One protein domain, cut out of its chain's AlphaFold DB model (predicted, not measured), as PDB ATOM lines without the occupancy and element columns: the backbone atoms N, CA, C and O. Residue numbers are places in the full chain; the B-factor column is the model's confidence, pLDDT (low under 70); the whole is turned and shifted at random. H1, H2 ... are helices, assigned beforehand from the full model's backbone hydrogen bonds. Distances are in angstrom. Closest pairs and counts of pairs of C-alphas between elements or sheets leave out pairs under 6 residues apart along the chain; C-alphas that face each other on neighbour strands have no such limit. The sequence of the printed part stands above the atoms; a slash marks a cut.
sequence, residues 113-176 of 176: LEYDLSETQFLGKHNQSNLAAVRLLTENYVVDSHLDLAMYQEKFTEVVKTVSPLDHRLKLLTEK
ATOM      1  N   LEU A 113     182.115 167.575 189.882       80.12
ATOM      2  CA  LEU A 113     183.203 168.053 189.027       80.12
ATOM      3  C   LEU A 113     184.587 167.748 189.606       80.12
ATOM      4  O   LEU A 113     185.533 167.567 188.841       80.12
ATOM      5  N   GLU A 114     184.701 167.681 190.934       90.38
ATOM      6  CA  GLU A 114     185.990 167.700 191.614       90.38
ATOM      7  C   GLU A 114     186.095 166.634 192.711       90.38
ATOM      8  O   GLU A 114     185.173 166.415 193.498       90.38
ATOM      9  N   TYR A 115     187.261 165.996 192.751       93.94
ATOM     10  CA  TYR A 115     187.771 165.163 193.832       93.94
ATOM     11  C   TYR A 115     189.193 165.645 194.130       93.94
ATOM     12  O   TYR A 115     189.922 166.008 193.200       93.94
ATOM     13  N   ASP A 116     189.588 165.660 195.403       94.56
ATOM     14  CA  ASP A 116     190.939 166.061 195.790       94.56
ATOM     15  C   ASP A 116     191.958 164.968 195.435       94.56
ATOM     16  O   ASP A 116     191.901 163.852 195.947       94.56
ATOM     17  N   LEU A 117     192.887 165.294 194.539       94.19
ATOM     18  CA  LEU A 117     193.907 164.366 194.050       94.19
ATOM     19  C   LEU A 117     195.208 164.411 194.852       94.19
ATOM     20  O   LEU A 117     196.100 163.632 194.525       94.19
ATOM     21  N   SER A 118     195.325 165.298 195.849       93.12
ATOM     22  CA  SER A 118     196.557 165.543 196.617       93.12
ATOM     23  C   SER A 118     197.194 164.265 197.172       93.12
ATOM     24  O   SER A 118     198.407 164.099 197.115       93.12
ATOM     25  N   GLU A 119     196.364 163.326 197.617       92.62
ATOM     26  CA  GLU A 119     196.765 162.041 198.196       92.62
ATOM     27  C   GLU A 119     196.684 160.882 197.182       92.62
ATOM     28  O   GLU A 119     196.552 159.720 197.554       92.62
ATOM     29  N   THR A 120     196.681 161.155 195.877       93.44
ATOM     30  CA  THR A 120     196.498 160.127 194.839       93.44
ATOM     31  C   THR A 120     197.639 160.137 193.827       93.44
ATOM     32  O   THR A 120     198.344 161.125 193.667       93.44
ATOM     33  N   GLN A 121     197.791 159.047 193.071       92.12
ATOM     34  CA  GLN A 121     198.759 158.978 191.964       92.12
ATOM     35  C   GLN A 121     198.204 159.544 190.641       92.12
ATOM     36  O   GLN A 121     198.885 159.511 189.610       92.12
ATOM     37  N   PHE A 122     196.956 160.022 190.640       91.75
ATOM     38  CA  PHE A 122     196.272 160.547 189.462       91.75
ATOM     39  C   PHE A 122     196.487 162.053 189.318       91.75
ATOM     40  O   PHE A 122     196.512 162.789 190.299       91.75
ATOM     41  N   LEU A 123     196.568 162.533 188.075       90.25
ATOM     42  CA  LEU A 123     196.749 163.955 187.774       90.25
ATOM     43  C   LEU A 123     195.673 164.487 186.822       90.25
ATOM     44  O   LEU A 123     195.182 163.773 185.948       90.25
ATOM     45  N   GLY A 124     195.374 165.782 186.940       90.88
ATOM     46  CA  GLY A 124     194.547 166.530 185.993       90.88
ATOM     47  C   GLY A 124     193.038 166.485 186.259       90.88
ATOM     48  O   GLY A 124     192.508 165.565 186.877       90.88
ATOM     49  N   LYS A 125     192.328 167.494 185.733       89.69
ATOM     50  CA  LYS A 125     190.885 167.710 185.965       89.69
ATOM     51  C   LYS A 125     190.008 166.515 185.584       89.69
ATOM     52  O   LYS A 125     189.065 166.193 186.290       89.69
ATOM     53  N   HIS A 126     190.346 165.817 184.502       89.06
ATOM     54  CA  HIS A 126     189.606 164.627 184.080       89.06
ATOM     55  C   HIS A 126     189.620 163.526 185.156       89.06
ATOM     56  O   HIS A 126     188.603 162.877 185.375       89.06
ATOM     57  N   ASN A 127     190.732 163.352 185.880       93.12
ATOM     58  CA  ASN A 127     190.811 162.374 186.963       93.12
ATOM     59  C   ASN A 127     190.101 162.828 188.240       93.12
ATOM     60  O   ASN A 127     189.590 161.976 188.963       93.12
ATOM     61  N   GLN A 128     189.989 164.140 188.480       94.12
ATOM     62  CA  GLN A 128     189.127 164.668 189.543       94.12
ATOM     63  C   GLN A 128     187.678 164.223 189.312       94.12
ATOM     64  O   GLN A 128     187.064 163.626 190.191       94.12
ATOM     65  N   SER A 129     187.163 164.428 188.096       93.06
ATOM     66  CA  SER A 129     185.810 164.009 187.719       93.06
ATOM     67  C   SER A 129     185.640 162.482 187.726       93.06
ATOM     68  O   SER A 129     184.624 161.987 188.209       93.06
ATOM     69  N   ASN A 130     186.638 161.717 187.259       94.06
ATOM     70  CA  ASN A 130     186.592 160.249 187.285       94.06
ATOM     71  C   ASN A 130     186.480 159.708 188.719       94.06
ATOM     72  O   ASN A 130     185.588 158.909 189.002       94.06
ATOM     73  N   LEU A 131     187.353 160.147 189.633       95.62
ATOM     74  CA  LEU A 131     187.328 159.678 191.022       95.62
ATOM     75  C   LEU A 131     186.095 160.172 191.778       95.62
ATOM     76  O   LEU A 131     185.528 159.413 192.565       95.62
ATOM     77  N   ALA A 132     185.628 161.391 191.499       95.94
ATOM     78  CA  ALA A 132     184.376 161.893 192.050       95.94
ATOM     79  C   ALA A 132     183.178 161.025 191.637       95.94
ATOM     80  O   ALA A 132     182.335 160.690 192.473       95.94
ATOM     81  N   ALA A 133     183.113 160.624 190.364       96.88
ATOM     82  CA  ALA A 133     182.054 159.762 189.854       96.88
ATOM     83  C   ALA A 133     182.105 158.358 190.473       96.88
ATOM     84  O   ALA A 133     181.070 157.854 190.911       96.88
ATOM     85  N   VAL A 134     183.301 157.757 190.561       96.69
ATOM     86  CA  VAL A 134     183.492 156.451 191.214       96.69
ATOM     87  C   VAL A 134     183.042 156.525 192.666       96.69
ATOM     88  O   VAL A 134     182.186 155.736 193.052       96.69
ATOM     89  N   ARG A 135     183.537 157.507 193.435       97.06
ATOM     90  CA  ARG A 135     183.168 157.693 194.844       97.06
ATOM     91  C   ARG A 135     181.659 157.808 195.021       97.06
ATOM     92  O   ARG A 135     181.107 157.119 195.872       97.06
ATOM     93  N   LEU A 136     181.000 158.655 194.228       97.50
ATOM     94  CA  LEU A 136     179.556 158.844 194.329       97.50
ATOM     95  C   LEU A 136     178.807 157.538 194.038       97.50
ATOM     96  O   LEU A 136     177.885 157.196 194.778       97.50
ATOM     97  N   LEU A 137     179.188 156.787 193.000       97.69
ATOM     98  CA  LEU A 137     178.543 155.507 192.689       97.69
ATOM     99  C   LEU A 137     178.690 154.517 193.843       97.69
ATOM    100  O   LEU A 137     177.704 153.920 194.277       97.69
ATOM    101  N   THR A 138     179.906 154.346 194.355       96.25
ATOM    102  CA  THR A 138     180.183 153.358 195.399       96.25
ATOM    103  C   THR A 138     179.590 153.758 196.749       96.25
ATOM    104  O   THR A 138     179.123 152.878 197.466       96.25
ATOM    105  N   GLU A 139     179.482 155.052 197.068       96.81
ATOM    106  CA  GLU A 139     178.712 155.532 198.228       96.81
ATOM    107  C   GLU A 139     177.222 155.162 198.114       96.81
ATOM    108  O   GLU A 139     176.637 154.689 199.087       96.81
ATOM    109  N   ASN A 140     176.611 155.304 196.928       96.75
ATOM    110  CA  ASN A 140     175.222 154.871 196.712       96.75
ATOM    111  C   ASN A 140     175.069 153.359 196.896       96.75
ATOM    112  O   ASN A 140     174.167 152.920 197.601       96.75
ATOM    113  N   TYR A 141     175.978 152.566 196.325       95.69
ATOM    114  CA  TYR A 141     175.974 151.116 196.517       95.69
ATOM    115  C   TYR A 141     176.084 150.721 197.999       95.69
ATOM    116  O   TYR A 141     175.381 149.816 198.450       95.69
ATOM    117  N   VAL A 142     176.951 151.392 198.762       96.12
ATOM    118  CA  VAL A 142     177.146 151.150 200.200       96.12
ATOM    119  C   VAL A 142     175.870 151.442 200.982       96.12
ATOM    120  O   VAL A 142     175.454 150.605 201.783       96.12
ATOM    121  N   VAL A 143     175.219 152.575 200.707       96.06
ATOM    122  CA  VAL A 143     173.949 152.950 201.345       96.06
ATOM    123  C   VAL A 143     172.839 151.956 200.998       96.06
ATOM    124  O   VAL A 143     172.180 151.443 201.902       96.06
ATOM    125  N   ASP A 144     172.676 151.621 199.718       95.56
ATOM    126  CA  ASP A 144     171.654 150.679 199.241       95.56
ATOM    127  C   ASP A 144     171.868 149.251 199.764       95.56
ATOM    128  O   ASP A 144     170.923 148.475 199.876       95.56
ATOM    129  N   SER A 145     173.117 148.896 200.071       93.75
ATOM    130  CA  SER A 145     173.485 147.598 200.646       93.75
ATOM    131  C   SER A 145     173.471 147.596 202.179       93.75
ATOM    132  O   SER A 145     173.877 146.603 202.780       93.75
ATOM    133  N   HIS A 146     173.046 148.695 202.816       95.19
ATOM    134  CA  HIS A 146     173.045 148.879 204.273       95.19
ATOM    135  C   HIS A 146     174.417 148.638 204.926       95.19
ATOM    136  O   HIS A 146     174.525 148.087 206.022       95.19
ATOM    137  N   LEU A 147     175.482 149.037 204.230       94.62
ATOM    138  CA  LEU A 147     176.858 148.942 204.702       94.62
ATOM    139  C   LEU A 147     177.276 150.232 205.423       94.62
ATOM    140  O   LEU A 147     176.707 151.302 205.217       94.62
ATOM    141  N   ASP A 148     178.297 150.129 206.272       96.31
ATOM    142  CA  ASP A 148     178.817 151.260 207.043       96.31
ATOM    143  C   ASP A 148     179.529 152.273 206.129       96.31
ATOM    144  O   ASP A 148     180.606 152.001 205.585       96.31
ATOM    145  N   LEU A 149     178.908 153.444 205.973       95.88
ATOM    146  CA  LEU A 149     179.400 154.524 205.124       95.88
ATOM    147  C   LEU A 149     180.692 155.155 205.658       95.88
ATOM    148  O   LEU A 149     181.567 155.480 204.858       95.88
ATOM    149  N   ALA A 150     180.839 155.302 206.976       95.62
ATOM    150  CA  ALA A 150     182.030 155.908 207.570       95.62
ATOM    151  C   ALA A 150     183.243 154.989 207.378       95.62
ATOM    152  O   ALA A 150     184.268 155.407 206.840       95.62
ATOM    153  N   MET A 151     183.077 153.698 207.684       95.50
ATOM    154  CA  MET A 151     184.105 152.686 207.430       95.50
ATOM    155  C   MET A 151     184.441 152.587 205.929       95.50
ATOM    156  O   MET A 151     185.594 152.357 205.562       95.50
ATOM    157  N   TYR A 152     183.452 152.739 205.042       95.62
ATOM    158  CA  TYR A 152     183.693 152.777 203.597       95.62
ATOM    159  C   TYR A 152     184.556 153.983 203.201       95.62
ATOM    160  O   TYR A 152     185.503 153.807 202.441       95.62
ATOM    161  N   GLN A 153     184.256 155.185 203.699       94.62
ATOM    162  CA  GLN A 153     184.965 156.412 203.321       94.62
ATOM    163  C   GLN A 153     186.445 156.369 203.716       94.62
ATOM    164  O   GLN A 153     187.305 156.755 202.919       94.62
ATOM    165  N   GLU A 154     186.747 155.834 204.901       94.56
ATOM    166  CA  GLU A 154     188.123 155.572 205.334       94.56
ATOM    167  C   GLU A 154     188.820 154.601 204.371       94.56
ATOM    168  O   GLU A 154     189.871 154.916 203.810       94.56
ATOM    169  N   LYS A 155     188.197 153.449 204.088       94.44
ATOM    170  CA  LYS A 155     188.775 152.445 203.182       94.44
ATOM    171  C   LYS A 155     188.945 152.944 201.753       94.44
ATOM    172  O   LYS A 155     189.943 152.613 201.123       94.44
ATOM    173  N   PHE A 156     187.989 153.703 201.227       95.00
ATOM    174  CA  PHE A 156     188.061 154.260 199.880       95.00
ATOM    175  C   PHE A 156     189.291 155.157 199.737       95.00
ATOM    176  O   PHE A 156     190.052 155.009 198.785       95.00
ATOM    177  N   THR A 157     189.520 156.028 200.723       93.69
ATOM    178  CA  THR A 157     190.678 156.930 200.750       93.69
ATOM    179  C   THR A 157     191.993 156.148 200.760       93.69
ATOM    180  O   THR A 157     192.888 156.445 199.972       93.69
ATOM    181  N   GLU A 158     192.089 155.102 201.585       94.88
ATOM    182  CA  GLU A 158     193.279 154.244 201.645       94.88
ATOM    183  C   GLU A 158     193.515 153.463 200.347       94.88
ATOM    184  O   GLU A 158     194.644 153.378 199.871       94.88
ATOM    185  N   VAL A 159     192.459 152.935 199.722       94.62
ATOM    186  CA  VAL A 159     192.580 152.216 198.447       94.62
ATOM    187  C   VAL A 159     193.041 153.156 197.337       94.62
ATOM    188  O   VAL A 159     193.993 152.824 196.633       94.62
ATOM    189  N   VAL A 160     192.427 154.333 197.182       94.38
ATOM    190  CA  VAL A 160     192.730 155.251 196.068       94.38
ATOM    191  C   VAL A 160     194.186 155.737 196.094       94.38
ATOM    192  O   VAL A 160     194.778 155.876 195.025       94.38
ATOM    193  N   LYS A 161     194.800 155.894 197.276       93.75
ATOM    194  CA  LYS A 161     196.246 156.172 197.424       93.75
ATOM    195  C   LYS A 161     197.126 155.128 196.721       93.75
ATOM    196  O   LYS A 161     198.177 155.447 196.163       93.75
ATOM    197  N   THR A 162     196.694 153.866 196.735       93.75
ATOM    198  CA  THR A 162     197.459 152.730 196.192       93.75
ATOM    199  C   THR A 162     197.225 152.473 194.704       93.75
ATOM    200  O   THR A 162     198.045 151.808 194.072       93.75
ATOM    201  N   VAL A 163     196.139 152.994 194.124       92.06
ATOM    202  CA  VAL A 163     195.797 152.739 192.719       92.06
ATOM    203  C   VAL A 163     196.672 153.591 191.803       92.06
ATOM    204  O   VAL A 163     196.680 154.818 191.884       92.06
ATOM    205  N   SER A 164     197.370 152.933 190.880       88.25
ATOM    206  CA  SER A 164     198.098 153.610 189.807       88.25
ATOM    207  C   SER A 164     197.199 153.863 188.589       88.25
ATOM    208  O   SER A 164     196.373 153.011 188.249       88.25
ATOM    209  N   PRO A 165     197.392 154.983 187.869       85.75
ATOM    210  CA  PRO A 165     196.835 155.147 186.531       85.75
ATOM    211  C   PRO A 165     197.277 154.007 185.606       85.75
ATOM    212  O   PRO A 165     198.402 153.517 185.725       85.75
ATOM    213  N   LEU A 166     196.401 153.620 184.672       83.81
ATOM    214  CA  LEU A 166     196.729 152.660 183.614       83.81
ATOM    215  C   LEU A 166     197.919 153.147 182.777       83.81
ATOM    216  O   LEU A 166     198.114 154.357 182.610       83.81
ATOM    217  N   ASP A 167     198.664 152.202 182.206       75.06
ATOM    218  CA  ASP A 167     199.761 152.506 181.292       75.06
ATOM    219  C   ASP A 167     199.286 153.423 180.154       75.06
ATOM    220  O   ASP A 167     198.149 153.347 179.684       75.06
ATOM    221  N   HIS A 168     200.157 154.348 179.748       72.62
ATOM    222  CA  HIS A 168     199.879 155.390 178.750       72.62
ATOM    223  C   HIS A 168     198.830 156.450 179.148       72.62
ATOM    224  O   HIS A 168     198.559 157.352 178.354       72.62
ATOM    225  N   ARG A 169     198.282 156.421 180.373       73.12
ATOM    226  CA  ARG A 169     197.533 157.552 180.952       73.12
ATOM    227  C   ARG A 169     198.442 158.429 181.820       73.12
ATOM    228  O   ARG A 169     199.459 157.970 182.332       73.12
ATOM    229  N   LEU A 170     198.084 159.710 181.961       66.00
ATOM    230  CA  LEU A 170     198.831 160.706 182.746       66.00
ATOM    231  C   LEU A 170     199.136 160.181 184.159       66.00
ATOM    232  O   LEU A 170     198.229 160.038 184.980       66.00
ATOM    233  N   LYS A 171     200.420 159.920 184.423       57.25
ATOM    234  CA  LYS A 171     200.942 159.376 185.679       57.25
ATOM    235  C   LYS A 171     202.041 160.279 186.229       57.25
ATOM    236  O   LYS A 171     202.894 160.747 185.474       57.25
ATOM    237  N   LEU A 172     202.039 160.493 187.544       55.81
ATOM    238  CA  LEU A 172     203.163 161.109 188.243       55.81
ATOM    239  C   LEU A 172     204.314 160.092 188.313       55.81
ATOM    240  O   LEU A 172     204.167 159.030 188.917       55.81
ATOM    241  N   LEU A 173     205.436 160.378 187.648       60.81
ATOM    242  CA  LEU A 173     206.602 159.482 187.621       60.81
ATOM    243  C   LEU A 173     207.661 159.857 188.669       60.81
ATOM    244  O   LEU A 173     208.400 158.992 189.125       60.81
ATOM    245  N   THR A 174     207.757 161.139 189.035       45.62
ATOM    246  CA  THR A 174     208.700 161.669 190.033       45.62
ATOM    247  C   THR A 174     208.276 163.088 190.420       45.62
ATOM    248  O   THR A 174     207.897 163.874 189.551       45.62
ATOM    249  N   GLU A 175     208.358 163.413 191.711       54.41
ATOM    250  CA  GLU A 175     208.503 164.795 192.185       54.41
ATOM    251  C   GLU A 175     210.005 165.129 192.230       54.41
ATOM    252  O   GLU A 175     210.825 164.232 192.453       54.41
ATOM    253  N   LYS A 176     210.367 166.380 191.928       41.12
ATOM    254  CA  LYS A 176     211.744 166.889 192.026       41.12
ATOM    255  C   LYS A 176     211.983 167.525 193.383       41.12
ATOM    256  O   LYS A 176     211.067 168.244 193.835       41.12
TER     257      LYS A 176
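AT A GLANCE: This is residues 113 to 176 of the 176 residues of the protein "Mur_ligase_M domain-containing protein" of Candidatus Gracilibacteria bacterium (UniProt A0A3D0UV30). Two helices, H1 then H2, fold back as a helical hairpin, a narrow V closed at their link; the unnamed stretches before H1 and after H2 lie by its open end, where the tail reaches outward to Lys 176. The printed part has 64 residues and no named strand: all helix, only just loose, close to compact, with a radius of gyration of the C-alphas of 13.0 A. The C-alphas span 43 by 20 by 19 A.

IN THESE COORDINATES: Start at Leu 113; residues 113 to 124 have no named element. Find C-alpha 125 at (190.885, 167.710, 185.965); H1 runs 28.9 A to residue 144. After a tight link, H2, residues 149 to 162, runs 20.2 A to C-alpha 162 at (197.459, 152.730, 196.192).

HOW THE PARTS SIT: H1 touches H2 with residues 135 to 143 alone; the closest C-alphas, Val 142 and Leu 149, are 6.4 A apart. They run opposite ways at a shallow tilt of 34 degrees, only just short of steep. Every O i to N i+4 pair is within hydrogen-bond range in H1, 9 of 10 in H2.

THE WHOLE: The farthest C-alphas, His 146 and Lys 176, are 44.4 A apart. The printed part has no cut; pLDDT is under 70 at residues 170 to 176.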